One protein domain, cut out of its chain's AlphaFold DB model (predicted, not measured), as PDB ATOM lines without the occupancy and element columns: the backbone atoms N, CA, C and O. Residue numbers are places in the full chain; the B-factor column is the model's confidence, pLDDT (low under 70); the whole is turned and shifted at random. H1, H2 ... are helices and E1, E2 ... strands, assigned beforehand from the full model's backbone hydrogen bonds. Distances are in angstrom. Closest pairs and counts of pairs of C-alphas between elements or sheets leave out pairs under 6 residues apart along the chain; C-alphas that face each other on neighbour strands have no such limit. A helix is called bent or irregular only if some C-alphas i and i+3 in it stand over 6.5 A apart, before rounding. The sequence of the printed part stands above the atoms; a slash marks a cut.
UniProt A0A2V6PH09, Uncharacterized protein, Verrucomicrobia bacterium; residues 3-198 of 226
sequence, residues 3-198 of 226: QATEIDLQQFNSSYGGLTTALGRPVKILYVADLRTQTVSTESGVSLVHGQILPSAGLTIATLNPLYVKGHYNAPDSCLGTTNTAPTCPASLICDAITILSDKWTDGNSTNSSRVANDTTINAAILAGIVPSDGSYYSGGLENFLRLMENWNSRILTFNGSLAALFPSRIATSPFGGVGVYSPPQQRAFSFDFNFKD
ATOM      1  N   GLN A   3      -2.885  -2.993   6.693       84.06
ATOM      2  CA  GLN A   3      -4.147  -2.360   7.013       84.06
ATOM      3  C   GLN A   3      -4.127  -0.987   6.351       84.06
ATOM      4  O   GLN A   3      -3.410  -0.091   6.795       84.06
ATOM      5  N   ALA A   4      -4.896  -0.833   5.272       88.94
ATOM      6  CA  ALA A   4      -4.938   0.412   4.520       88.94
ATOM      7  C   ALA A   4      -6.169   1.255   4.876       88.94
ATOM      8  O   ALA A   4      -7.247   0.713   5.129       88.94
ATOM      9  N   THR A   5      -6.000   2.573   4.929       94.75
ATOM     10  CA  THR A   5      -7.105   3.531   4.825       94.75
ATOM     11  C   THR A   5      -7.426   3.701   3.344       94.75
ATOM     12  O   THR A   5      -6.578   4.169   2.585       94.75
ATOM     13  N   GLU A   6      -8.615   3.282   2.917       95.81
ATOM     14  CA  GLU A   6      -9.035   3.367   1.516       95.81
ATOM     15  C   GLU A   6      -9.686   4.720   1.207       95.81
ATOM     16  O   GLU A   6     -10.554   5.192   1.940       95.81
ATOM     17  N   ILE A   7      -9.256   5.337   0.108       97.06
ATOM     18  CA  ILE A   7      -9.783   6.587  -0.431       97.06
ATOM     19  C   ILE A   7     -10.399   6.292  -1.798       97.06
ATOM     20  O   ILE A   7      -9.690   6.016  -2.770       97.06
ATOM     21  N   ASP A   8     -11.725   6.390  -1.872       97.56
ATOM     22  CA  ASP A   8     -12.471   6.299  -3.123       97.56
ATOM     23  C   ASP A   8     -12.487   7.660  -3.832       97.56
ATOM     24  O   ASP A   8     -13.130   8.623  -3.398       97.56
ATOM     25  N   LEU A   9     -11.756   7.743  -4.944       97.31
ATOM     26  CA  LEU A   9     -11.604   8.980  -5.704       97.31
ATOM     27  C   LEU A   9     -12.831   9.312  -6.559       97.31
ATOM     28  O   LEU A   9     -13.061  10.485  -6.860       97.31
ATOM     29  N   GLN A  10     -13.668   8.329  -6.887       96.50
ATOM     30  CA  GLN A  10     -14.945   8.576  -7.545       96.50
ATOM     31  C   GLN A  10     -15.913   9.262  -6.578       96.50
ATOM     32  O   GLN A  10     -16.502  10.287  -6.928       96.50
ATOM     33  N   GLN A  11     -16.017   8.770  -5.341       96.31
ATOM     34  CA  GLN A  11     -16.830   9.417  -4.302       96.31
ATOM     35  C   GLN A  11     -16.291  10.802  -3.927       96.31
ATOM     36  O   GLN A  11     -17.065  11.751  -3.746       96.31
ATOM     37  N   PHE A  12     -14.964  10.944  -3.859       95.50
ATOM     38  CA  PHE A  12     -14.315  12.241  -3.672       95.50
ATOM     39  C   PHE A  12     -14.705  13.229  -4.779       95.50
ATOM     40  O   PHE A  12     -15.108  14.352  -4.475       95.50
ATOM     41  N   ASN A  13     -14.662  12.809  -6.048       94.94
ATOM     42  CA  ASN A  13     -15.069  13.639  -7.183       94.94
ATOM     43  C   ASN A  13     -16.544  14.047  -7.109       94.94
ATOM     44  O   ASN A  13     -16.859  15.217  -7.326       94.94
ATOM     45  N   SER A  14     -17.444  13.127  -6.750       96.12
ATOM     46  CA  SER A  14     -18.865  13.443  -6.552       96.12
ATOM     47  C   SER A  14     -19.082  14.495  -5.458       96.12
ATOM     48  O   SER A  14     -19.972  15.334  -5.575       96.12
ATOM     49  N   SER A  15     -18.236  14.500  -4.425       95.38
ATOM     50  CA  SER A  15     -18.297  15.455  -3.309       95.38
ATOM     51  C   SER A  15     -17.511  16.752  -3.561       95.38
ATOM     52  O   SER A  15     -17.628  17.716  -2.799       95.38
ATOM     53  N   TYR A  16     -16.714  16.807  -4.632       95.44
ATOM     54  CA  TYR A  16     -15.715  17.851  -4.865       95.44
ATOM     55  C   TYR A  16     -16.311  19.259  -4.967       95.44
ATOM     56  O   TYR A  16     -15.729  20.219  -4.456       95.44
ATOM     57  N   GLY A  17     -17.488  19.392  -5.584       95.31
ATOM     58  CA  GLY A  17     -18.194  20.672  -5.690       95.31
ATOM     59  C   GLY A  17     -18.604  21.227  -4.323       95.31
ATOM     60  O   GLY A  17     -18.357  22.396  -4.031       95.31
ATOM     61  N   GLY A  18     -19.149  20.374  -3.449       95.88
ATOM     62  CA  GLY A  18     -19.512  20.754  -2.081       95.88
ATOM     63  C   GLY A  18     -18.296  21.162  -1.249       95.88
ATOM     64  O   GLY A  18     -18.318  22.202  -0.592       95.88
ATOM     65  N   LEU A  19     -17.202  20.399  -1.348       93.69
ATOM     66  CA  LEU A  19     -15.930  20.721  -0.689       93.69
ATOM     67  C   LEU A  19     -15.352  22.053  -1.181       93.69
ATOM     68  O   LEU A  19     -14.901  22.868  -0.379       93.69
ATOM     69  N   THR A  20     -15.400  22.293  -2.491       95.81
ATOM     70  CA  THR A  20     -14.914  23.536  -3.100       95.81
ATOM     71  C   THR A  20     -15.692  24.746  -2.588       95.81
ATOM     72  O   THR A  20     -15.083  25.752  -2.225       95.81
ATOM     73  N   THR A  21     -17.020  24.635  -2.495       97.12
ATOM     74  CA  THR A  21     -17.884  25.688  -1.943       97.12
ATOM     75  C   THR A  21     -17.591  25.941  -0.468       97.12
ATOM     76  O   THR A  21     -17.404  27.090  -0.076       97.12
ATOM     77  N   ALA A  22     -17.487  24.886   0.345       96.31
ATOM     78  CA  ALA A  22     -17.219  25.011   1.778       96.31
ATOM     79  C   ALA A  22     -15.852  25.653   2.075       96.31
ATOM     80  O   ALA A  22     -15.712  26.404   3.036       96.31
ATOM     81  N   LEU A  23     -14.844  25.377   1.243       94.69
ATOM     82  CA  LEU A  23     -13.493  25.923   1.395       94.69
ATOM     83  C   LEU A  23     -13.298  27.277   0.701       94.69
ATOM     84  O   LEU A  23     -12.248  27.898   0.878       94.69
ATOM     85  N   GLY A  24     -14.248  27.708  -0.137       97.00
ATOM     86  CA  GLY A  24     -14.106  28.876  -1.013       97.00
ATOM     87  C   GLY A  24     -13.004  28.732  -2.072       97.00
ATOM     88  O   GLY A  24     -12.585  29.721  -2.669       97.00
ATOM     89  N   ARG A  25     -12.484  27.516  -2.285       94.94
ATOM     90  CA  ARG A  25     -11.403  27.212  -3.232       94.94
ATOM     91  C   ARG A  25     -11.375  25.725  -3.592       94.94
ATOM     92  O   ARG A  25     -11.748  24.902  -2.756       94.94
ATOM     93  N   PRO A  26     -10.851  25.353  -4.775       95.12
ATOM     94  CA  PRO A  26     -10.675  23.952  -5.140       95.12
ATOM     95  C   PRO A  26      -9.733  23.221  -4.173       95.12
ATOM     96  O   PRO A  26      -8.694  23.761  -3.766       95.12
ATOM     97  N   VAL A  27     -10.064  21.974  -3.837       94.31
ATOM     98  CA  VAL A  27      -9.141  21.080  -3.123       94.31
ATOM     99  C   VAL A  27      -8.056  20.646  -4.101       94.31
ATOM    100  O   VAL A  27      -8.346  20.030  -5.120       94.31
ATOM    101  N   LYS A  28      -6.807  20.992  -3.789       94.62
ATOM    102  CA  LYS A  28      -5.647  20.722  -4.651       94.62
ATOM    103  C   LYS A  28      -4.663  19.716  -4.062       94.62
ATOM    104  O   LYS A  28      -3.936  19.065  -4.802       94.62
ATOM    105  N   ILE A  29      -4.620  19.617  -2.736       95.81
ATOM    106  CA  ILE A  29      -3.759  18.688  -2.010       95.81
ATOM    107  C   ILE A  29      -4.627  18.001  -0.963       95.81
ATOM    108  O   ILE A  29      -5.265  18.684  -0.159       95.81
ATOM    109  N   LEU A  30      -4.645  16.673  -0.984       95.56
ATOM    110  CA  LEU A  30      -5.254  15.841   0.041       95.56
ATOM    111  C   LEU A  30      -4.132  15.106   0.775       95.56
ATOM    112  O   LEU A  30      -3.449  14.260   0.201       95.56
ATOM    113  N   TYR A  31      -3.933  15.472   2.039       96.75
ATOM    114  CA  TYR A  31      -3.003  14.785   2.926       96.75
ATOM    115  C   TYR A  31      -3.752  13.732   3.743       96.75
ATOM    116  O   TYR A  31      -4.754  14.052   4.384       96.75
ATOM    117  N   VAL A  32      -3.262  12.495   3.731       96.44
ATOM    118  CA  VAL A  32      -3.851  11.364   4.457       96.44
ATOM    119  C   VAL A  32      -2.764  10.682   5.272       96.44
ATOM    120  O   VAL A  32      -1.694  10.373   4.752       96.44
ATOM    121  N   ALA A  33      -3.040  10.417   6.543       94.25
ATOM    122  CA  ALA A  33      -2.162   9.636   7.400       94.25
ATOM    123  C   ALA A  33      -2.976   8.551   8.102       94.25
ATOM    124  O   ALA A  33      -3.932   8.846   8.818       94.25
ATOM    125  N   ASP A  34      -2.582   7.299   7.899       93.69
ATOM    126  CA  ASP A  34      -3.075   6.178   8.680       93.69
ATOM    127  C   ASP A  34      -2.235   6.073   9.956       93.69
ATOM    128  O   ASP A  34      -1.061   5.702   9.924       93.69
ATOM    129  N   LEU A  35      -2.843   6.474  11.072       92.38
ATOM    130  CA  LEU A  35      -2.212   6.534  12.392       92.38
ATOM    131  C   LEU A  35      -2.638   5.372  13.296       92.38
ATOM    132  O   LEU A  35      -2.470   5.441  14.515       92.38
ATOM    133  N   ARG A  36      -3.231   4.314  12.731       89.38
ATOM    134  CA  ARG A  36      -3.632   3.148  13.521       89.38
ATOM    135  C   ARG A  36      -2.412   2.499  14.158       89.38
ATOM    136  O   ARG A  36      -1.372   2.335  13.519       89.38
ATOM    137  N   THR A  37      -2.566   2.080  15.411       89.38
ATOM    138  CA  THR A  37      -1.540   1.323  16.126       89.38
ATOM    139  C   THR A  37      -1.269   0.009  15.403       89.38
ATOM    140  O   THR A  37      -2.179  -0.793  15.202       89.38
ATOM    141  N   GLN A  38      -0.011  -0.201  15.025       88.38
ATOM    142  CA  GLN A  38       0.430  -1.421  14.364       88.38
ATOM    143  C   GLN A  38       0.948  -2.438  15.381       88.38
ATOM    144  O   GLN A  38       1.463  -2.086  16.442       88.38
ATOM    145  N   THR A  39       0.806  -3.711  15.040       86.12
ATOM    146  CA  THR A  39       1.401  -4.837  15.762       86.12
ATOM    147  C   THR A  39       2.599  -5.367  14.977       86.12
ATOM    148  O   THR A  39       2.830  -4.962  13.843       86.12
ATOM    149  N   VAL A  40       3.331  -6.336  15.528       83.44
ATOM    150  CA  VAL A  40       4.445  -6.992  14.814       83.44
ATOM    151  C   VAL A  40       4.027  -7.695  13.511       83.44
ATOM    152  O   VAL A  40       4.885  -8.049  12.711       83.44
ATOM    153  N   SER A  41       2.728  -7.925  13.294       82.06
ATOM    154  CA  SER A  41       2.191  -8.594  12.106       82.06
ATOM    155  C   SER A  41       1.379  -7.669  11.195       82.06
ATOM    156  O   SER A  41       0.837  -8.144  10.189       82.06
ATOM    157  N   THR A  42       1.283  -6.370  11.500       85.25
ATOM    158  CA  THR A  42       0.518  -5.405  10.700       85.25
ATOM    159  C   THR A  42       1.352  -4.200  10.292       85.25
ATOM    160  O   THR A  42       2.292  -3.814  10.975       85.25
ATOM    161  N   GLU A  43       0.999  -3.609   9.154       88.19
ATOM    162  CA  GLU A  43       1.618  -2.386   8.644       88.19
ATOM    163  C   GLU A  43       0.516  -1.428   8.182       88.19
ATOM    164  O   GLU A  43      -0.463  -1.857   7.571       88.19
ATOM    165  N   SER A  44       0.655  -0.139   8.489       92.31
ATOM    166  CA  SER A  44      -0.286   0.898   8.050       92.31
ATOM    167  C   SER A  44      -0.098   1.200   6.566       92.31
ATOM    168  O   SER A  44       1.041   1.256   6.109       92.31
ATOM    169  N   GLY A  45      -1.168   1.521   5.847       94.56
ATOM    170  CA  GLY A  45      -1.091   1.977   4.460       94.56
ATOM    171  C   GLY A  45      -2.212   2.941   4.093       94.56
ATOM    172  O   GLY A  45      -3.178   3.114   4.832       94.56
ATOM    173  N   VAL A  46      -2.109   3.544   2.916       97.44
ATOM    174  CA  VAL A  46      -3.209   4.277   2.276       97.44
ATOM    175  C   VAL A  46      -3.455   3.650   0.912       97.44
ATOM    176  O   VAL A  46      -2.506   3.401   0.179       97.44
ATOM    177  N   SER A  47      -4.710   3.377   0.570       96.81
ATOM    178  CA  SER A  47      -5.097   2.818  -0.728       96.81
ATOM    179  C   SER A  47      -5.949   3.822  -1.493       96.81
ATOM    180  O   SER A  47      -6.856   4.416  -0.921       96.81
ATOM    181  N   LEU A  48      -5.663   4.015  -2.776       98.12
ATOM    182  CA  LEU A  48      -6.469   4.809  -3.694       98.12
ATOM    183  C   LEU A  48      -7.213   3.870  -4.632       98.12
ATOM    184  O   LEU A  48      -6.585   3.052  -5.308       98.12
ATOM    185  N   VAL A  49      -8.530   4.027  -4.710       98.00
ATOM    186  CA  VAL A  49      -9.393   3.269  -5.621       98.00
ATOM    187  C   VAL A  49     -10.193   4.216  -6.510       98.00
ATOM    188  O   VAL A  49     -10.402   5.383  -6.173       98.00
ATOM    189  N   HIS A  50     -10.617   3.712  -7.671       97.69
ATOM    190  CA  HIS A  50     -11.437   4.452  -8.640       97.69
ATOM    191  C   HIS A  50     -10.820   5.799  -9.078       97.69
ATOM    192  O   HIS A  50     -11.520   6.782  -9.315       97.69
ATOM    193  N   GLY A  51      -9.488   5.846  -9.203       97.44
ATOM    194  CA  GLY A  51      -8.716   7.058  -9.501       97.44
ATOM    195  C   GLY A  51      -8.587   7.431 -10.975       97.44
ATOM    196  O   GLY A  51      -7.798   8.318 -11.301       97.44
ATOM    197  N   GLN A  52      -9.309   6.763 -11.879       97.50
ATOM    198  CA  GLN A  52      -9.144   6.955 -13.323       97.50
ATOM    199  C   GLN A  52      -9.436   8.400 -13.753       97.50
ATOM    200  O   GLN A  52      -8.733   8.942 -14.606       97.50
ATOM    201  N   ILE A  53     -10.425   9.035 -13.120       97.31
ATOM    202  CA  ILE A  53     -10.794  10.435 -13.328       97.31
ATOM    203  C   ILE A  53     -10.478  11.218 -12.055       97.31
ATOM    204  O   ILE A  53     -10.803  10.777 -10.956       97.31
ATOM    205  N   LEU A  54      -9.869  12.393 -12.202       96.81
ATOM    206  CA  LEU A  54      -9.531  13.303 -11.106       96.81
ATOM    207  C   LEU A  54     -10.250  14.652 -11.282       96.81
ATOM    208  O   LEU A  54     -10.743  14.941 -12.377       96.81
ATOM    209  N   PRO A  55     -10.288  15.516 -10.251       95.19
ATOM    210  CA  PRO A  55     -10.803  16.868 -10.408       95.19
ATOM    211  C   PRO A  55      -9.969  17.669 -11.412       95.19
ATOM    212  O   PRO A  55      -8.738  17.666 -11.360       95.19
ATOM    213  N   SER A  56     -10.641  18.442 -12.268       91.81
ATOM    214  CA  SER A  56     -10.001  19.237 -13.329       91.81
ATOM    215  C   SER A  56      -8.997  20.277 -12.820       91.81
ATOM    216  O   SER A  56      -8.083  20.664 -13.543       91.81
ATOM    217  N   ALA A  57      -9.130  20.713 -11.563       92.69
ATOM    218  CA  ALA A  57      -8.194  21.630 -10.914       92.69
ATOM    219  C   ALA A  57      -6.851  20.979 -10.514       92.69
ATOM    220  O   ALA A  57      -5.968  21.677 -10.003       92.69
ATOM    221  N   GLY A  58      -6.702  19.671 -10.741       95.50
ATOM    222  CA  GLY A  58      -5.551  18.876 -10.338       95.50
ATOM    223  C   GLY A  58      -5.635  18.398  -8.891       95.50
ATOM    224  O   GLY A  58      -6.328  18.982  -8.054       95.50
ATOM    225  N   LEU A  59      -4.910  17.321  -8.593       97.25
ATOM    226  CA  LEU A  59      -4.911  16.694  -7.277       97.25
ATOM    227  C   LEU A  59      -3.548  16.095  -6.941       97.25
ATOM    228  O   LEU A  59      -3.044  15.209  -7.632       97.25
ATOM    229  N   THR A  60      -2.990  16.545  -5.825       98.06
ATOM    230  CA  THR A  60      -1.849  15.903  -5.179       98.06
ATOM    231  C   THR A  60      -2.330  15.114  -3.972       98.06
ATOM    232  O   THR A  60      -2.938  15.677  -3.061       98.06
ATOM    233  N   ILE A  61      -2.039  13.819  -3.950       98.00
ATOM    234  CA  ILE A  61      -2.223  12.972  -2.773       98.00
ATOM    235  C   ILE A  61      -0.889  12.905  -2.043       98.00
ATOM    236  O   ILE A  61       0.123  12.536  -2.638       98.00
ATOM    237  N   ALA A  62      -0.887  13.252  -0.761       97.69
ATOM    238  CA  ALA A  62       0.296  13.185   0.083       97.69
ATOM    239  C   ALA A  62       0.039  12.305   1.308       97.69
ATOM    240  O   ALA A  62      -1.000  12.414   1.956       97.69
ATOM    241  N   THR A  63       0.989  11.449   1.656       97.75
ATOM    242  CA  THR A  63       0.906  10.601   2.843       97.75
ATOM    243  C   THR A  63       2.290  10.303   3.405       97.75
ATOM    244  O   THR A  63       3.286  10.312   2.685       97.75
ATOM    245  N   LEU A  64       2.360  10.058   4.713       95.94
ATOM    246  CA  LEU A  64       3.555   9.499   5.350       95.94
ATOM    247  C   LEU A  64       3.580   7.968   5.283       95.94
ATOM    248  O   LEU A  64       4.585   7.384   5.662       95.94
ATOM    249  N   ASN A  65       2.492   7.324   4.857       97.06
ATOM    250  CA  ASN A  65       2.362   5.872   4.794       97.06
ATOM    251  C   ASN A  65       2.754   5.338   3.401       97.06
ATOM    252  O   ASN A  65       2.832   6.106   2.433       97.06
ATOM    253  N   PRO A  66       2.979   4.022   3.260       96.56
ATOM    254  CA  PRO A  66       3.005   3.367   1.961       96.56
ATOM    255  C   PRO A  66       1.669   3.570   1.242       96.56
ATOM    256  O   PRO A  66       0.597   3.417   1.838       96.56
ATOM    257  N   LEU A  67       1.743   3.929  -0.035       97.94
ATOM    258  CA  LEU A  67       0.596   4.222  -0.880       97.94
ATOM    259  C   LEU A  67       0.369   3.091  -1.882       97.94
ATOM    260  O   LEU A  67       1.268   2.717  -2.636       97.94
ATOM    261  N   TYR A  68      -0.857   2.591  -1.924       97.31
ATOM    262  CA  TYR A  68      -1.331   1.611  -2.890       97.31
ATOM    263  C   TYR A  68      -2.249   2.323  -3.877       97.31
ATOM    264  O   TYR A  68      -3.162   3.034  -3.470       97.31
ATOM    265  N   VAL A  69      -2.009   2.159  -5.173       98.25
ATOM    266  CA  VAL A  69      -2.871   2.709  -6.225       98.25
ATOM    267  C   VAL A  69      -3.500   1.544  -6.962       98.25
ATOM    268  O   VAL A  69      -2.785   0.773  -7.604       98.25
ATOM    269  N   LYS A  70      -4.821   1.401  -6.836       97.56
ATOM    270  CA  LYS A  70      -5.583   0.308  -7.433       97.56
ATOM    271  C   LYS A  70      -6.306   0.759  -8.700       97.56
ATOM    272  O   LYS A  70      -7.133   1.671  -8.669       97.56
ATOM    273  N   GLY A  71      -6.045   0.047  -9.790       97.69
ATOM    274  CA  GLY A  71      -6.578   0.316 -11.118       97.69
ATOM    275  C   GLY A  71      -5.887   1.492 -11.805       97.69
ATOM    276  O   GLY A  71      -4.786   1.910 -11.442       97.69
ATOM    277  N   HIS A  72      -6.542   2.022 -12.834       98.25
ATOM    278  CA  HIS A  72      -6.059   3.196 -13.551       98.25
ATOM    279  C   HIS A  72      -6.065   4.444 -12.660       98.25
ATOM    280  O   HIS A  72      -6.965   4.637 -11.840       98.25
ATOM    281  N   TYR A  73      -5.091   5.329 -12.870       98.56
ATOM    282  CA  TYR A  73      -4.997   6.600 -12.154       98.56
ATOM    283  C   TYR A  73      -4.750   7.750 -13.122       98.56
ATOM    284  O   TYR A  73      -3.764   7.735 -13.865       98.56
ATOM    285  N   ASN A  74      -5.633   8.753 -13.087       98.19
ATOM    286  CA  ASN A  74      -5.588   9.940 -13.939       98.19
ATOM    287  C   ASN A  74      -5.450   9.589 -15.430       98.19
ATOM    288  O   ASN A  74      -4.649  10.171 -16.158       98.19
ATOM    289  N   ALA A  75      -6.183   8.578 -15.882       97.94
ATOM    290  CA  ALA A  75      -6.106   8.041 -17.232       97.94
ATOM    291  C   ALA A  75      -7.512   7.985 -17.845       97.94
ATOM    292  O   ALA A  75      -8.109   6.908 -17.899       97.94
ATOM    293  N   PRO A  76      -8.066   9.128 -18.297       96.00
ATOM    294  CA  PRO A  76      -9.284   9.131 -19.104       96.00
ATOM    295  C   PRO A  76      -9.175   8.134 -20.264       96.00
ATOM    296  O   PRO A  76      -8.065   7.828 -20.697       96.00
ATOM    297  N   ASP A  77     -10.297   7.642 -20.788       96.56
ATOM    298  CA  ASP A  77     -10.316   6.492 -21.710       96.56
ATOM    299  C   ASP A  77      -9.348   6.613 -22.902       96.56
ATOM    300  O   ASP A  77      -8.710   5.640 -23.292       96.56
ATOM    301  N   SER A  78      -9.160   7.822 -23.439       95.94
ATOM    302  CA  SER A  78      -8.234   8.092 -24.549       95.94
ATOM    303  C   SER A  78      -6.741   7.997 -24.197       95.94
ATOM    304  O   SER A  78      -5.903   8.037 -25.099       95.94
ATOM    305  N   CYS A  79      -6.395   7.884 -22.913       95.88
ATOM    306  CA  CYS A  79      -5.029   7.732 -22.408       95.88
ATOM    307  C   CYS A  79      -4.643   6.276 -22.135       95.88
ATOM    308  O   CYS A  79      -3.446   5.994 -22.034       95.88
ATOM    309  N   LEU A  80      -5.612   5.371 -21.966       97.06
ATOM    310  CA  LEU A  80      -5.371   3.999 -21.510       97.06
ATOM    311  C   LEU A  80      -4.383   3.268 -22.431       97.06
ATOM    312  O   LEU A  80      -4.590   3.170 -23.635       97.06
ATOM    313  N   GLY A  81      -3.282   2.776 -21.861       96.06
ATOM    314  CA  GLY A  81      -2.234   2.063 -22.594       96.06
ATOM    315  C   GLY A  81      -1.367   2.938 -23.509       96.06
ATOM    316  O   GLY A  81      -0.506   2.409 -24.207       96.06
ATOM    317  N   THR A  82      -1.547   4.263 -23.509       96.06
ATOM    318  CA  THR A  82      -0.851   5.189 -24.420       96.06
ATOM    319  C   THR A  82       0.115   6.125 -23.691       96.06
ATOM    320  O   THR A  82       0.095   6.243 -22.468       96.06
ATOM    321  N   THR A  83       0.928   6.852 -24.459       96.38
ATOM    322  CA  THR A  83       1.742   7.979 -23.973       96.38
ATOM    323  C   THR A  83       1.041   9.336 -24.118       96.38
ATOM    324  O   THR A  83       1.632  10.375 -23.824       96.38
ATOM    325  N   ASN A  84      -0.212   9.362 -24.589       95.88
ATOM    326  CA  ASN A  84      -0.975  10.596 -24.723       95.88
ATOM    327  C   ASN A  84      -1.465  11.050 -23.348       95.88
ATOM    328  O   ASN A  84      -2.414  10.486 -22.809       95.88
ATOM    329  N   THR A  85      -0.857  12.101 -22.808       96.94
ATOM    330  CA  THR A  85      -1.264  12.688 -21.529       96.94
ATOM    331  C   THR A  85      -2.082  13.967 -21.682       96.94
ATOM    332  O   THR A  85      -2.524  14.528 -20.691       96.94
ATOM    333  N   ALA A  86      -2.378  14.438 -22.897       95.75
ATOM    334  CA  ALA A  86      -3.048  15.728 -23.101       95.75
ATOM    335  C   ALA A  86      -4.346  15.955 -22.283       95.75
ATOM    336  O   ALA A  86      -4.523  17.086 -21.811       95.75
ATOM    337  N   PRO A  87      -5.230  14.950 -22.079       95.75
ATOM    338  CA  PRO A  87      -6.464  15.122 -21.313       95.75
ATOM    339  C   PRO A  87      -6.322  14.769 -19.818       95.75
ATOM    340  O   PRO A  87      -7.320  14.793 -19.100       95.75
ATOM    341  N   THR A  88      -5.123  14.425 -19.335       96.88
ATOM    342  CA  THR A  88      -4.888  14.132 -17.914       96.88
ATOM    343  C   THR A  88      -4.900  15.416 -17.082       96.88
ATOM    344  O   THR A  88      -4.596  16.511 -17.566       96.88
ATOM    345  N   CYS A  89      -5.277  15.298 -15.810       96.50
ATOM    346  CA  CYS A  89      -5.236  16.410 -14.864       96.50
ATOM    347  C   CYS A  89      -3.827  16.554 -14.257       96.50
ATOM    348  O   CYS A  89      -3.098  15.564 -14.165       96.50
ATOM    349  N   PRO A  90      -3.433  17.742 -13.763       97.00
ATOM    350  CA  PRO A  90      -2.192  17.894 -13.005       97.00
ATOM    351  C   PRO A  90      -2.242  17.049 -11.726       97.00
ATOM    352  O   PRO A  90      -3.003  17.362 -10.809       97.00
ATOM    353  N   ALA A  91      -1.459  15.971 -11.654       97.81
ATOM    354  CA  ALA A  91      -1.572  14.999 -10.567       97.81
ATOM    355  C   ALA A  91      -0.220  14.584  -9.989       97.81
ATOM    356  O   ALA A  91       0.737  14.337 -10.727       97.81
ATOM    357  N   SER A  92      -0.153  14.469  -8.661       98.06
ATOM    358  CA  SER A  92       1.028  13.945  -7.975       98.06
ATOM    359  C   SER A  92       0.681  13.003  -6.830       98.06
ATOM    360  O   SER A  92      -0.345  13.156  -6.170       98.06
ATOM    361  N   LEU A  93       1.555  12.023  -6.611       98.44
ATOM    362  CA  LEU A  93       1.505  11.082  -5.502       98.44
ATOM    363  C   LEU A  93       2.795  11.217  -4.688       98.44
ATOM    364  O   LEU A  93       3.889  10.997  -5.211       98.44
ATOM    365  N   ILE A  94       2.666  11.589  -3.419       98.12
ATOM    366  CA  ILE A  94       3.780  11.809  -2.493       98.12
ATOM    367  C   ILE A  94       3.605  10.851  -1.314       98.12
ATOM    368  O   ILE A  94       2.612  10.948  -0.596       98.12
ATOM    369  N   CYS A  95       4.519   9.901  -1.122       97.81
ATOM    370  CA  CYS A  95       4.321   8.809  -0.159       97.81
ATOM    371  C   CYS A  95       5.626   8.200   0.371       97.81
ATOM    372  O   CYS A  95       6.703   8.502  -0.135       97.81
ATOM    373  N   ASP A  96       5.540   7.324   1.381       97.06
ATOM    374  CA  ASP A  96       6.707   6.582   1.890       97.06
ATOM    375  C   ASP A  96       7.288   5.630   0.838       97.06
ATOM    376  O   ASP A  96       8.489   5.608   0.586       97.06
ATOM    377  N   ALA A  97       6.413   4.860   0.204       95.25
ATOM    378  CA  ALA A  97       6.699   3.955  -0.894       95.25
ATOM    379  C   ALA A  97       5.415   3.769  -1.701       95.25
ATOM    380  O   ALA A  97       4.326   3.853  -1.133       95.25
ATOM    381  N   ILE A  98       5.526   3.480  -2.997       96.62
ATOM    382  CA  ILE A  98       4.359   3.304  -3.861       96.62
ATOM    383  C   ILE A  98       4.255   1.878  -4.396       96.62
ATOM    384  O   ILE A  98       5.239   1.296  -4.857       96.62
ATOM    385  N   THR A  99       3.044   1.331  -4.359       95.31
ATOM    386  CA  THR A  99       2.704   0.041  -4.960       95.31
ATOM    387  C   THR A  99       1.535   0.199  -5.918       95.31
ATOM    388  O   THR A  99       0.515   0.790  -5.565       95.31
ATOM    389  N   ILE A 100       1.669  -0.350  -7.123       96.19
ATOM    390  CA  ILE A 100       0.596  -0.375  -8.116       96.19
ATOM    391  C   ILE A 100      -0.085  -1.740  -8.088       96.19
ATOM    392  O   ILE A 100       0.570  -2.787  -8.077       96.19
ATOM    393  N   LEU A 101      -1.410  -1.700  -8.072       95.25
ATOM    394  CA  LEU A 101      -2.311  -2.838  -8.103       95.25
ATOM    395  C   LEU A 101      -3.259  -2.645  -9.284       95.25
ATOM    396  O   LEU A 101      -3.809  -1.563  -9.462       95.25
ATOM    397  N   SER A 102      -3.467  -3.666 -10.100       95.56
ATOM    398  CA  SER A 102      -4.455  -3.622 -11.173       95.56
ATOM    399  C   SER A 102      -5.883  -3.650 -10.612       95.56
ATOM    400  O   SER A 102      -6.116  -3.934  -9.433       95.56
ATOM    401  N   ASP A 103      -6.872  -3.358 -11.455       94.81
ATOM    402  CA  ASP A 103      -8.296  -3.441 -11.098       94.81
ATOM    403  C   ASP A 103      -8.731  -4.865 -10.689       94.81
ATOM    404  O   ASP A 103      -9.681  -5.034  -9.924       94.81
ATOM    405  N   LYS A 104      -7.984  -5.885 -11.123       93.94
ATOM    406  CA  LYS A 104      -8.187  -7.294 -10.776       93.94
ATOM    407  C   LYS A 104      -7.699  -7.671  -9.374       93.94
ATOM    408  O   LYS A 104      -8.019  -8.761  -8.887       93.94
ATOM    409  N   TRP A 105      -6.955  -6.796  -8.701       92.94
ATOM    410  CA  TRP A 105      -6.495  -7.060  -7.345       92.94
ATOM    411  C   TRP A 105      -7.669  -7.244  -6.372       92.94
ATOM    412  O   TRP A 105      -8.620  -6.454  -6.335       92.94
ATOM    413  N   THR A 106      -7.558  -8.253  -5.508       89.62
ATOM    414  CA  THR A 106      -8.423  -8.420  -4.337       89.62
ATOM    415  C   THR A 106      -7.558  -8.694  -3.115       89.62
ATOM    416  O   THR A 106      -6.577  -9.432  -3.202       89.62
ATOM    417  N   ASP A 107      -7.915  -8.134  -1.962       86.25
ATOM    418  CA  ASP A 107      -7.078  -8.246  -0.757       86.25
ATOM    419  C   ASP A 107      -6.973  -9.685  -0.241       86.25
ATOM    420  O   ASP A 107      -5.940 -10.086   0.300       86.25
ATOM    421  N   GLY A 108      -8.003 -10.500  -0.496       83.12
ATOM    422  CA  GLY A 108      -7.984 -11.940  -0.229       83.12
ATOM    423  C   GLY A 108      -6.903 -12.691  -1.015       83.12
ATOM    424  O   GLY A 108      -6.463 -13.754  -0.586       83.12
ATOM    425  N   ASN A 109      -6.410 -12.124  -2.120       77.50
ATOM    426  CA  ASN A 109      -5.301 -12.689  -2.881       77.50
ATOM    427  C   ASN A 109      -3.926 -12.310  -2.319       77.50
ATOM    428  O   ASN A 109      -2.935 -12.806  -2.843       77.50
ATOM    429  N   SER A 110      -3.816 -11.493  -1.267       79.56
ATOM    430  CA  SER A 110      -2.518 -11.051  -0.720       79.56
ATOM    431  C   SER A 110      -1.572 -12.198  -0.319       79.56
ATOM    432  O   SER A 110      -0.355 -12.025  -0.352       79.56
ATOM    433  N   THR A 111      -2.105 -13.386  -0.019       76.38
ATOM    434  CA  THR A 111      -1.337 -14.605   0.295       76.38
ATOM    435  C   THR A 111      -1.269 -15.619  -0.856       76.38
ATOM    436  O   THR A 111      -0.622 -16.655  -0.726       76.38
ATOM    437  N   ASN A 112      -1.936 -15.357  -1.983       74.69
ATOM    438  CA  ASN A 112      -2.047 -16.279  -3.115       74.69
ATOM    439  C   ASN A 112      -0.816 -16.186  -4.027       74.69
ATOM    440  O   ASN A 112      -0.387 -15.086  -4.343       74.69
ATOM    441  N   SER A 113      -0.271 -17.303  -4.509       69.19
ATOM    442  CA  SER A 113       0.856 -17.317  -5.455       69.19
ATOM    443  C   SER A 113       0.473 -16.949  -6.899       69.19
ATOM    444  O   SER A 113       1.332 -16.514  -7.664       69.19
ATOM    445  N   SER A 114      -0.802 -17.075  -7.282       75.69
ATOM    446  CA  SER A 114      -1.313 -16.722  -8.612       75.69
ATOM    447  C   SER A 114      -2.171 -15.460  -8.549       75.69
ATOM    448  O   SER A 114      -3.326 -15.485  -8.126       75.69
ATOM    449  N   ARG A 115      -1.592 -14.330  -8.969       86.25
ATOM    450  CA  ARG A 115      -2.218 -12.998  -8.909       86.25
ATOM    451  C   ARG A 115      -2.113 -12.299 -10.256       86.25
ATOM    452  O   ARG A 115      -1.400 -11.319 -10.377       86.25
ATOM    453  N   VAL A 116      -2.705 -12.867 -11.304       90.06
ATOM    454  CA  VAL A 116      -2.563 -12.329 -12.673       90.06
ATOM    455  C   VAL A 116      -3.194 -10.941 -12.773       90.06
ATOM    456  O   VAL A 116      -4.411 -10.844 -12.607       90.06
ATOM    457  N   ALA A 117      -2.387  -9.931 -13.105       92.88
ATOM    458  CA  ALA A 117      -2.798  -8.540 -13.283       92.88
ATOM    459  C   ALA A 117      -3.645  -8.329 -14.548       92.88
ATOM    460  O   ALA A 117      -3.666  -9.167 -15.461       92.88
ATOM    461  N   ASN A 118      -4.281  -7.164 -14.614       95.12
ATOM    462  CA  ASN A 118      -4.758  -6.534 -15.841       95.12
ATOM    463  C   ASN A 118      -3.848  -5.363 -16.236       95.12
ATOM    464  O   ASN A 118      -3.122  -4.811 -15.403       95.12
ATOM    465  N   ASP A 119      -3.917  -4.965 -17.505       96.06
ATOM    466  CA  ASP A 119      -3.183  -3.799 -17.993       96.06
ATOM    467  C   ASP A 119      -3.602  -2.552 -17.215       96.06
ATOM    468  O   ASP A 119      -4.783  -2.319 -16.964       96.06
ATOM    469  N   THR A 120      -2.626  -1.754 -16.793       97.00
ATOM    470  CA  THR A 120      -2.857  -0.615 -15.899       97.00
ATOM    471  C   THR A 120      -2.133   0.614 -16.429       97.00
ATOM    472  O   THR A 120      -1.046   0.521 -16.993       97.00
ATOM    473  N   THR A 121      -2.747   1.786 -16.273       98.00
ATOM    474  CA  THR A 121      -2.211   3.069 -16.752       98.00
ATOM    475  C   THR A 121      -2.235   4.084 -15.624       98.00
ATOM    476  O   THR A 121      -3.292   4.328 -15.045       98.00
ATOM    477  N   ILE A 122      -1.076   4.664 -15.330       98.31
ATOM    478  CA  ILE A 122      -0.868   5.634 -14.255       98.31
ATOM    479  C   ILE A 122      -0.260   6.904 -14.856       98.31
ATOM    480  O   ILE A 122       0.841   6.854 -15.406       98.31
ATOM    481  N   ASN A 123      -0.943   8.043 -14.719       98.44
ATOM    482  CA  ASN A 123      -0.413   9.346 -15.134       98.44
ATOM    483  C   ASN A 123      -0.251  10.275 -13.922       98.44
ATOM    484  O   ASN A 123      -1.224  10.851 -13.434       98.44
ATOM    485  N   ALA A 124       0.964  10.415 -13.395       98.12
ATOM    486  CA  ALA A 124       1.228  11.269 -12.235       98.12
ATOM    487  C   ALA A 124       2.722  11.574 -12.070       98.12
ATOM    488  O   ALA A 124       3.580  10.774 -12.443       98.12
ATOM    489  N   ALA A 125       3.047  12.694 -11.423       97.81
ATOM    490  CA  ALA A 125       4.375  12.887 -10.847       97.81
ATOM    491  C   ALA A 125       4.447  12.175  -9.492       97.81
ATOM    492  O   ALA A 125       3.615  12.419  -8.618       97.81
ATOM    493  N   ILE A 126       5.438  11.318  -9.288       97.88
ATOM    494  CA  ILE A 126       5.541  10.508  -8.076       97.88
ATOM    495  C   ILE A 126       6.823  10.863  -7.338       97.88
ATOM    496  O   ILE A 126       7.918  10.796  -7.895       97.88
ATOM    497  N   LEU A 127       6.672  11.205  -6.064       96.69
ATOM    498  CA  LEU A 127       7.762  11.393  -5.121       96.69
ATOM    499  C   LEU A 127       7.603  10.343  -4.026       96.69
ATOM    500  O   LEU A 127       6.619  10.353  -3.288       96.69
ATOM    501  N   ALA A 128       8.553   9.422  -3.930       96.69
ATOM    502  CA  ALA A 128       8.478   8.340  -2.959       96.69
ATOM    503  C   ALA A 128       9.859   7.921  -2.463       96.69
ATOM    504  O   ALA A 128      10.890   8.293  -3.032       96.69
ATOM    505  N   GLY A 129       9.864   7.137  -1.391       94.75
ATOM    506  CA  GLY A 129      11.057   6.482  -0.894       94.75
ATOM    507  C   GLY A 129      11.317   5.124  -1.542       94.75
ATOM    508  O   GLY A 129      10.437   4.488  -2.129       94.75
ATOM    509  N   ILE A 130      12.558   4.666  -1.406       92.38
ATOM    510  CA  ILE A 130      13.038   3.363  -1.890       92.38
ATOM    511  C   ILE A 130      13.689   2.571  -0.755       92.38
ATOM    512  O   ILE A 130      14.067   3.147   0.261       92.38
ATOM    513  N   VAL A 131      13.841   1.256  -0.912       91.44
ATOM    514  CA  VAL A 131      14.669   0.447  -0.000       91.44
ATOM    515  C   VAL A 131      16.098   0.445  -0.546       91.44
ATOM    516  O   VAL A 131      16.305  -0.173  -1.586       91.44
ATOM    517  N   PRO A 132      17.080   1.122   0.080       90.44
ATOM    518  CA  PRO A 132      18.428   1.228  -0.478       90.44
ATOM    519  C   PRO A 132      19.102  -0.139  -0.609       90.44
ATOM    520  O   PRO A 132      18.961  -0.976   0.277       90.44
ATOM    521  N   SER A 133      19.865  -0.346  -1.686       88.94
ATOM    522  CA  SER A 133      20.747  -1.513  -1.812       88.94
ATOM    523  C   SER A 133      21.794  -1.492  -0.696       88.94
ATOM    524  O   SER A 133      22.345  -0.429  -0.408       88.94
ATOM    525  N   ASP A 134      22.119  -2.645  -0.117       84.38
ATOM    526  CA  ASP A 134      23.024  -2.731   1.041       84.38
ATOM    527  C   ASP A 134      24.199  -3.713   0.852       84.38
ATOM    528  O   ASP A 134      24.849  -4.127   1.808       84.38
ATOM    529  N   GLY A 135      24.493  -4.094  -0.392       84.62
ATOM    530  CA  GLY A 135      25.527  -5.081  -0.722       84.62
ATOM    531  C   GLY A 135      25.071  -6.536  -0.565       84.62
ATOM    532  O   GLY A 135      25.646  -7.404  -1.217       84.62
ATOM    533  N   SER A 136      24.008  -6.799   0.204       85.62
ATOM    534  CA  SER A 136      23.379  -8.124   0.329       85.62
ATOM    535  C   SER A 136      22.161  -8.272  -0.583       85.62
ATOM    536  O   SER A 136      21.874  -9.368  -1.065       85.62
ATOM    537  N   TYR A 137      21.455  -7.175  -0.863       83.81
ATOM    538  CA  TYR A 137      20.350  -7.136  -1.818       83.81
ATOM    539  C   TYR A 137      20.358  -5.862  -2.674       83.81
ATOM    540  O   TYR A 137      21.003  -4.856  -2.364       83.81
ATOM    541  N   TYR A 138      19.618  -5.912  -3.784       83.56
ATOM    542  CA  TYR A 138      19.446  -4.799  -4.714       83.56
ATOM    543  C   TYR A 138      18.086  -4.120  -4.507       83.56
ATOM    544  O   TYR A 138      17.051  -4.783  -4.466       83.56
ATOM    545  N   SER A 139      18.081  -2.784  -4.457       82.38
ATOM    546  CA  SER A 139      16.875  -1.944  -4.386       82.38
ATOM    547  C   SER A 139      15.925  -2.125  -5.574       82.38
ATOM    548  O   SER A 139      14.819  -1.597  -5.542       82.38
ATOM    549  N   GLY A 140      16.353  -2.756  -6.668       77.88
ATOM    550  CA  GLY A 140      15.545  -2.857  -7.881       77.88
ATOM    551  C   GLY A 140      15.572  -1.617  -8.788       77.88
ATOM    552  O   GLY A 140      15.033  -1.667  -9.888       77.88
ATOM    553  N   GLY A 141      16.212  -0.519  -8.365       83.12
ATOM    554  CA  GLY A 141      16.392   0.693  -9.174       83.12
ATOM    555  C   GLY A 141      15.079   1.323  -9.656       83.12
ATOM    556  O   GLY A 141      14.032   1.176  -9.029       83.12
ATOM    557  N   LEU A 142      15.132   2.024 -10.798       83.31
ATOM    558  CA  LEU A 142      13.956   2.658 -11.420       83.31
ATOM    559  C   LEU A 142      12.849   1.640 -11.738       83.31
ATOM    560  O   LEU A 142      11.664   1.931 -11.606       83.31
ATOM    561  N   GLU A 143      13.247   0.436 -12.140       80.19
ATOM    562  CA  GLU A 143      12.365  -0.653 -12.565       80.19
ATOM    563  C   GLU A 143      11.401  -1.104 -11.464       80.19
ATOM    564  O   GLU A 143      10.303  -1.580 -11.764       80.19
ATOM    565  N   ASN A 144      11.809  -0.941 -10.206       83.88
ATOM    566  CA  ASN A 144      11.040  -1.330  -9.030       83.88
ATOM    567  C   ASN A 144      10.691  -0.141  -8.128       83.88
ATOM    568  O   ASN A 144      10.178  -0.337  -7.028       83.88
ATOM    569  N   PHE A 145      10.925   1.092  -8.595       91.12
ATOM    570  CA  PHE A 145      10.441   2.289  -7.910       91.12
ATOM    571  C   PHE A 145       8.922   2.214  -7.708       91.12
ATOM    572  O   PHE A 145       8.414   2.481  -6.621       91.12
ATOM    573  N   LEU A 146       8.209   1.768  -8.748       93.12
ATOM    574  CA  LEU A 146       6.824   1.324  -8.649       93.12
ATOM    575  C   LEU A 146       6.818  -0.146  -8.226       93.12
ATOM    576  O   LEU A 146       7.136  -1.027  -9.029       93.12
ATOM    577  N   ARG A 147       6.476  -0.420  -6.964       91.62
ATOM    578  CA  ARG A 147       6.380  -1.799  -6.472       91.62
ATOM    579  C   ARG A 147       5.179  -2.486  -7.103       91.62
ATOM    580  O   ARG A 147       4.150  -1.857  -7.344       91.62
ATOM    581  N   LEU A 148       5.309  -3.788  -7.333       90.00
ATOM    582  CA  LEU A 148       4.269  -4.626  -7.916       90.00
ATOM    583  C   LEU A 148       4.106  -5.886  -7.076       90.00
ATOM    584  O   LEU A 148       5.089  -6.465  -6.619       90.00
ATOM    585  N   MET A 149       2.859  -6.307  -6.881       87.69
ATOM    586  CA  MET A 149       2.529  -7.530  -6.138       87.69
ATOM    587  C   MET A 149       1.836  -8.584  -7.003       87.69
ATOM    588  O   MET A 149       1.620  -9.702  -6.551       87.69
ATOM    589  N   GLU A 150       1.509  -8.273  -8.249       90.25
ATOM    590  CA  GLU A 150       0.795  -9.163  -9.165       90.25
ATOM    591  C   GLU A 150       1.731  -9.819 -10.189       90.25
ATOM    592  O   GLU A 150       2.870  -9.408 -10.381       90.25
ATOM    593  N   ASN A 151       1.250 -10.866 -10.852       89.06
ATOM    594  CA  ASN A 151       1.875 -11.458 -12.023       89.06
ATOM    595  C   ASN A 151       1.477 -10.647 -13.263       89.06
ATOM    596  O   ASN A 151       0.322 -10.679 -13.688       89.06
ATOM    597  N   TRP A 152       2.457  -9.968 -13.851       90.00
ATOM    598  CA  TRP A 152       2.297  -9.120 -15.030       90.00
ATOM    599  C   TRP A 152       2.771  -9.791 -16.328       90.00
ATOM    600  O   TRP A 152       3.026  -9.118 -17.328       90.00
ATOM    601  N   ASN A 153       2.905 -11.118 -16.347       88.00
ATOM    602  CA  ASN A 153       3.246 -11.838 -17.567       88.00
ATOM    603  C   ASN A 153       2.200 -11.564 -18.658       88.00
ATOM    604  O   ASN A 153       1.001 -11.720 -18.423       88.00
ATOM    605  N   SER A 154       2.662 -11.151 -19.842       88.69
ATOM    606  CA  SER A 154       1.807 -10.707 -20.954       88.69
ATOM    607  C   SER A 154       0.827  -9.578 -20.586       88.69
ATOM    608  O   SER A 154      -0.242  -9.468 -21.186       88.69
ATOM    609  N   ARG A 155       1.186  -8.747 -19.598       93.19
ATOM    610  CA  ARG A 155       0.471  -7.531 -19.191       93.19
ATOM    611  C   ARG A 155       1.381  -6.317 -19.257       93.19
ATOM    612  O   ARG A 155       2.606  -6.433 -19.135       93.19
ATOM    613  N   ILE A 156       0.769  -5.154 -19.422       94.06
ATOM    614  CA  ILE A 156       1.465  -3.879 -19.577       94.06
ATOM    615  C   ILE A 156       1.128  -2.959 -18.406       94.06
ATOM    616  O   ILE A 156      -0.035  -2.685 -18.104       94.06
ATOM    617  N   LEU A 157       2.181  -2.442 -17.775       95.12
ATOM    618  CA  LEU A 157       2.087  -1.270 -16.917       95.12
ATOM    619  C   LEU A 157       2.548  -0.053 -17.717       95.12
ATOM    620  O   LEU A 157       3.741   0.095 -18.005       95.12
ATOM    621  N   THR A 158       1.601   0.817 -18.050       96.81
ATOM    622  CA  THR A 158       1.863   2.113 -18.675       96.81
ATOM    623  C   THR A 158       1.979   3.173 -17.593       96.81
ATOM    624  O   THR A 158       1.063   3.372 -16.796       96.81
ATOM    625  N   PHE A 159       3.107   3.869 -17.564       97.56
ATOM    626  CA  PHE A 159       3.329   4.983 -16.653       97.56
ATOM    627  C   PHE A 159       3.788   6.195 -17.450       97.56
ATOM    628  O   PHE A 159       4.806   6.127 -18.135       97.56
ATOM    629  N   ASN A 160       3.069   7.306 -17.327       98.00
ATOM    630  CA  ASN A 160       3.500   8.581 -17.882       98.00
ATOM    631  C   ASN A 160       3.670   9.585 -16.744       98.00
ATOM    632  O   ASN A 160       2.726   9.881 -16.012       98.00
ATOM    633  N   GLY A 161       4.878  10.108 -16.566       96.62
ATOM    634  CA  GLY A 161       5.117  11.027 -15.466       96.62
ATOM    635  C   GLY A 161       6.576  11.336 -15.201       96.62
ATOM    636  O   GLY A 161       7.433  11.277 -16.079       96.62
ATOM    637  N   SER A 162       6.844  11.697 -13.953       94.81
ATOM    638  CA  SER A 162       8.184  11.946 -13.430       94.81
ATOM    639  C   SER A 162       8.321  11.223 -12.099       94.81
ATOM    640  O   SER A 162       7.377  11.227 -11.309       94.81
ATOM    641  N   LEU A 163       9.465  10.582 -11.868       95.19
ATOM    642  CA  LEU A 163       9.754   9.830 -10.650       95.19
ATOM    643  C   LEU A 163      10.885  10.525  -9.891       95.19
ATOM    644  O   LEU A 163      11.954  10.764 -10.452       95.19
ATOM    645  N   ALA A 164      10.655  10.827  -8.618       94.00
ATOM    646  CA  ALA A 164      11.633  11.418  -7.717       94.00
ATOM    647  C   ALA A 164      11.826  10.518  -6.487       94.00
ATOM    648  O   ALA A 164      10.943  10.408  -5.636       94.00
ATOM    649  N   ALA A 165      13.003   9.898  -6.390       93.56
ATOM    650  CA  ALA A 165      13.435   9.139  -5.219       93.56
ATOM    651  C   ALA A 165      14.257  10.050  -4.299       93.56
ATOM    652  O   ALA A 165      15.408  10.350  -4.611       93.56
ATOM    653  N   LEU A 166      13.673  10.528  -3.195       90.69
ATOM    654  CA  LEU A 166      14.337  11.516  -2.326       90.69
ATOM    655  C   LEU A 166      14.828  10.963  -0.987       90.69
ATOM    656  O   LEU A 166      15.635  11.615  -0.329       90.69
ATOM    657  N   PHE A 167      14.350   9.794  -0.560       94.00
ATOM    658  CA  PHE A 167      14.684   9.243   0.751       94.00
ATOM    659  C   PHE A 167      14.579   7.710   0.795       94.00
ATOM    660  O   PHE A 167      13.900   7.104  -0.035       94.00
ATOM    661  N   PRO A 168      15.229   7.054   1.768       94.44
ATOM    662  CA  PRO A 168      14.910   5.679   2.131       94.44
ATOM    663  C   PRO A 168      13.495   5.581   2.722       94.44
ATOM    664  O   PRO A 168      13.147   6.360   3.610       94.44
ATOM    665  N   SER A 169      12.696   4.622   2.253       93.88
ATOM    666  CA  SER A 169      11.396   4.287   2.852       93.88
ATOM    667  C   SER A 169      11.591   3.873   4.315       93.88
ATOM    668  O   SER A 169      12.556   3.187   4.657       93.88
ATOM    669  N   ARG A 170      10.693   4.332   5.188       93.12
ATOM    670  CA  ARG A 170      10.722   4.113   6.639       93.12
ATOM    671  C   ARG A 170       9.676   3.121   7.124       93.12
ATOM    672  O   ARG A 170       9.788   2.673   8.262       93.12
ATOM    673  N   ILE A 171       8.661   2.830   6.311       91.69
ATOM    674  CA  ILE A 171       7.576   1.915   6.674       91.69
ATOM    675  C   ILE A 171       7.675   0.655   5.821       91.69
ATOM    676  O   ILE A 171       7.915  -0.420   6.361       91.69
ATOM    677  N   ALA A 172       7.634   0.789   4.494       90.44
ATOM    678  CA  ALA A 172       7.748  -0.356   3.597       90.44
ATOM    679  C   ALA A 172       9.223  -0.752   3.372       90.44
ATOM    680  O   ALA A 172       9.740  -0.689   2.253       90.44
ATOM    681  N   THR A 173       9.921  -1.169   4.428       90.19
ATOM    682  CA  THR A 173      11.383  -1.377   4.435       90.19
ATOM    683  C   THR A 173      11.840  -2.741   3.916       90.19
ATOM    684  O   THR A 173      13.041  -2.979   3.814       90.19
ATOM    685  N   SER A 174      10.913  -3.650   3.615       85.94
ATOM    686  CA  SER A 174      11.239  -5.002   3.153       85.94
ATOM    687  C   SER A 174      12.033  -4.969   1.839       85.94
ATOM    688  O   SER A 174      11.543  -4.387   0.864       85.94
ATOM    689  N   PRO A 175      13.217  -5.610   1.775       82.56
ATOM    690  CA  PRO A 175      13.957  -5.770   0.532       82.56
ATOM    691  C   PRO A 175      13.097  -6.413  -0.552       82.56
ATOM    692  O   PRO A 175      12.208  -7.222  -0.263       82.56
ATOM    693  N   PHE A 176      13.389  -6.099  -1.813       76.62
ATOM    694  CA  PHE A 176      12.793  -6.845  -2.915       76.62
ATOM    695  C   PHE A 176      13.201  -8.309  -2.777       76.62
ATOM    696  O   PHE A 176      14.387  -8.629  -2.686       76.62
ATOM    697  N   GLY A 177      12.206  -9.191  -2.701       65.12
ATOM    698  CA  GLY A 177      12.468 -10.617  -2.593       65.12
ATOM    699  C   GLY A 177      13.199 -11.144  -3.828       65.12
ATOM    700  O   GLY A 177      13.177 -10.531  -4.896       65.12
ATOM    701  N   GLY A 178      13.857 -12.292  -3.662       56.78
ATOM    702  CA  GLY A 178      14.548 -12.983  -4.749       56.78
ATOM    703  C   GLY A 178      13.606 -13.472  -5.857       56.78
ATOM    704  O   GLY A 178      12.428 -13.123  -5.931       56.78
ATOM    705  N   VAL A 179      14.135 -14.310  -6.746       52.34
ATOM    706  CA  VAL A 179      13.396 -14.848  -7.899       52.34
ATOM    707  C   VAL A 179      12.058 -15.471  -7.460       52.34
ATOM    708  O   VAL A 179      12.032 -16.311  -6.566       52.34
ATOM    709  N   GLY A 180      10.951 -15.082  -8.107       53.03
ATOM    710  CA  GLY A 180       9.644 -15.736  -7.948       53.03
ATOM    711  C   GLY A 180       8.629 -15.066  -7.010       53.03
ATOM    712  O   GLY A 180       7.548 -15.619  -6.832       53.03
ATOM    713  N   VAL A 181       8.912 -13.886  -6.441       62.38
ATOM    714  CA  VAL A 181       7.916 -13.145  -5.625       62.38
ATOM    715  C   VAL A 181       6.771 -12.572  -6.471       62.38
ATOM    716  O   VAL A 181       5.616 -12.553  -6.038       62.38
ATOM    717  N   TYR A 182       7.088 -12.133  -7.688       66.25
ATOM    718  CA  TYR A 182       6.134 -11.748  -8.724       66.25
ATOM    719  C   TYR A 182       6.782 -11.905 -10.107       66.25
ATOM    720  O   TYR A 182       8.008 -11.980 -10.223       66.25
ATOM    721  N   SER A 183       5.968 -11.952 -11.160       70.00
ATOM    722  CA  SER A 183       6.462 -11.874 -12.539       70.00
ATOM    723  C   SER A 183       6.370 -10.419 -13.003       70.00
ATOM    724  O   SER A 183       5.254  -9.889 -13.038       70.00
ATOM    725  N   PRO A 184       7.495  -9.749 -13.322       72.12
ATOM    726  CA  PRO A 184       7.466  -8.365 -13.777       72.12
ATOM    727  C   PRO A 184       6.758  -8.246 -15.132       72.12
ATOM    728  O   PRO A 184       6.673  -9.233 -15.868       72.12
ATOM    729  N   PRO A 185       6.245  -7.052 -15.480       73.56
ATOM    730  CA  PRO A 185       5.588  -6.841 -16.760       73.56
ATOM    731  C   PRO A 185       6.563  -7.101 -17.900       73.56
ATOM    732  O   PRO A 185       7.722  -6.685 -17.837       73.56
ATOM    733  N   GLN A 186       6.073  -7.748 -18.960       69.00
ATOM    734  CA  GLN A 186       6.865  -7.981 -20.172       69.00
ATOM    735  C   GLN A 186       7.341  -6.653 -20.781       69.00
ATOM    736  O   GLN A 186       8.420  -6.585 -21.365       69.00
ATOM    737  N   GLN A 187       6.558  -5.586 -20.590       72.88
ATOM    738  CA  GLN A 187       6.918  -4.229 -20.966       72.88
ATOM    739  C   GLN A 187       6.553  -3.241 -19.851       72.88
ATOM    740  O   GLN A 187       5.384  -3.066 -19.508       72.88
ATOM    741  N   ARG A 188       7.566  -2.552 -19.313       80.25
ATOM    742  CA  ARG A 188       7.384  -1.314 -18.543       80.25
ATOM    743  C   ARG A 188       7.291  -0.161 -19.539       80.25
ATOM    744  O   ARG A 188       8.315   0.324 -20.017       80.25
ATOM    745  N   ALA A 189       6.076   0.241 -19.901       92.31
ATOM    746  CA  ALA A 189       5.840   1.335 -20.841       92.31
ATOM    747  C   ALA A 189       5.937   2.680 -20.102       92.31
ATOM    748  O   ALA A 189       4.933   3.347 -19.858       92.31
ATOM    749  N   PHE A 190       7.152   3.022 -19.665       94.62
ATOM    750  CA  PHE A 190       7.428   4.233 -18.895       94.62
ATOM    751  C   PHE A 190       7.804   5.372 -19.836       94.62
ATOM    752  O   PHE A 190       8.741   5.253 -20.627       94.62
ATOM    753  N   SER A 191       7.085   6.483 -19.745       96.25
ATOM    754  CA  SER A 191       7.335   7.676 -20.541       96.25
ATOM    755  C   SER A 191       7.181   8.947 -19.704       96.25
ATOM    756  O   SER A 191       6.700   8.923 -18.570       96.25
ATOM    757  N   PHE A 192       7.652  10.070 -20.237       96.56
ATOM    758  CA  PHE A 192       7.500  11.364 -19.585       96.56
ATOM    759  C   PHE A 192       6.130  11.971 -19.904       96.56
ATOM    760  O   PHE A 192       5.731  12.011 -21.068       96.56
ATOM    761  N   ASP A 193       5.439  12.508 -18.896       96.88
ATOM    762  CA  ASP A 193       4.207  13.270 -19.116       96.88
ATOM    763  C   ASP A 193       4.532  14.658 -19.693       96.88
ATOM    764  O   ASP A 193       5.044  15.547 -19.007       96.88
ATOM    765  N   PHE A 194       4.201  14.865 -20.969       95.56
ATOM    766  CA  PHE A 194       4.465  16.122 -21.668       95.56
ATOM    767  C   PHE A 194       3.730  17.333 -21.085       95.56
ATOM    768  O   PHE A 194       4.203  18.456 -21.287       95.56
ATOM    769  N   ASN A 195       2.644  17.146 -20.328       95.94
ATOM    770  CA  ASN A 195       1.978  18.245 -19.632       95.94
ATOM    771  C   ASN A 195       2.914  18.934 -18.637       95.94
ATOM    772  O   ASN A 195       2.793  20.137 -18.438       95.94
ATOM    773  N   PHE A 196       3.900  18.235 -18.067       95.12
ATOM    774  CA  PHE A 196       4.821  18.827 -17.092       95.12
ATOM    775  C   PHE A 196       5.799  19.848 -17.692       95.12
ATOM    776  O   PHE A 196       6.552  20.482 -16.955       95.12
ATOM    777  N   LYS A 197       5.791  20.047 -19.017       93.88
ATOM    778  CA  LYS A 197       6.498  21.165 -19.665       93.88
ATOM    779  C   LYS A 197       5.748  22.492 -19.548       93.88
ATOM    780  O   LYS A 197       6.358  23.542 -19.725       93.88
ATOM    781  N   ASP A 198       4.449  22.452 -19.267       93.69
ATOM    782  CA  ASP A 198       3.626  23.631 -19.025       93.69
ATOM    783  C   ASP A 198       3.502  23.868 -17.516       93.69
ATOM    784  O   ASP A 198       2.998  23.026 -16.772       93.69
TER     785      ASP A 198
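What this domain is: This is residues 3 to 198 of the 226 residues of an uncharacterized protein of Verrucomicrobia bacterium (UniProt A0A2V6PH09). The chain is wound in stacked turns, with two sheets face to face as the walls: E1, E3, E5, E7 and E9 make one wall, E2, E4, E6, E8 and E10 with E11 at its edge make the other, and from E1 to E10 the strands come from the two walls by turns. The sandwich is well formed but strongly twisted; H1 lies at the turn from E1 to E2, H2 lies off both sheets between E7 and E8, and H3 only grazes the six-strand sheet. The printed part has 196 residues with three named helices and eleven named strands, in the order E1 H1 E2 E3 E4 E5 E6 E7 H2 E8 E9 E10 E11 H3; both sheets are all parallel. The class is mixed, with 91 residues in named elements, under half of those printed. The whole is compact, with a radius of gyration of the C-alphas of 16.5 A and spans of 52 by 40 by 32 A.

Where its parts are: E1, residues 3 to 8, begins at C-alpha 3 at (-4.147, -2.360, 7.013) and is 15.7 A long. H1, residues 9 to 23, is 18.5 A long and irregular, with C-alphas 14 and 17 7.3 A apart. E2 is residues 29 to 32, E3 residues 43 to 49 with 18.9 A, E4 residues 59 to 63, E5 residues 67 to 70, E6 residues 91 to 95 and E7 residues 98 to 101. H2, residues 107 to 111, is irregular, with C-alphas 108 and 111 7.2 A apart. E8, residues 120 to 130, is 21.6 A long and bends by 93 degrees at residue 124. E9 is residues 146 to 148. E10, residues 156 to 168, is 27.3 A long, bends by 86 degrees at residue 161 and ends at C-alpha 168 at (14.910, 5.679, 2.131). E11 is residues 187 to 191, and H3, residues 194 to 197, ends at C-alpha 197 at (6.498, 21.165, -19.665).

How they stand to each other: In the sheet E1 E3 E5 E7 E9, N 5 and O 45 at 2.9 A join E1 to E3 within hydrogen-bond range, as do N 48 and O 68 at 2.8 A for E3 and E5, N 99 and O 67 at 2.8 A for E5 and E7, and N 147 and O 98 at 3.0 A for E7 and E9. In the sheet E2 E4 E6 E8 E10 E11 such pairs are N 30 and O 60 at 2.9 A, N 94 and O 61 at 2.8 A, N 93 and O 125 at 2.9 A, N 126 and O 162 at 2.8 A, and N 191 and O 159 at 2.8 A. The parts of the two sheets that face each other are 10.6 A centre to centre, with best planes 19 degrees apart. Between the sheets, the closest C-alphas of E7 and E8 are those of Ile 98 and Ala 128, 6.6 A. H1 is only just not on the five-strand sheet, with 4 pairs of C-alphas within 10 A. H3 grazes the six-strand sheet with residues 194 to 196. O i to N i+4 pairs are within range in 9 of 11 in H1 and 0 of 1 in H2, which has 1 of 2 O i to N i+3 pairs within range; H3 is too short for an i+4 pair.

The domain as a whole: The C-alphas farthest apart are those of Thr 21 and Ser 136, 53.4 A. The printed part has no cut. The links E5 to E6, E8 to E9 and E10 to E11 are long. Mean pLDDT of the printed part is 91.4; residues 113, 177 to 182 and 186 are under 70.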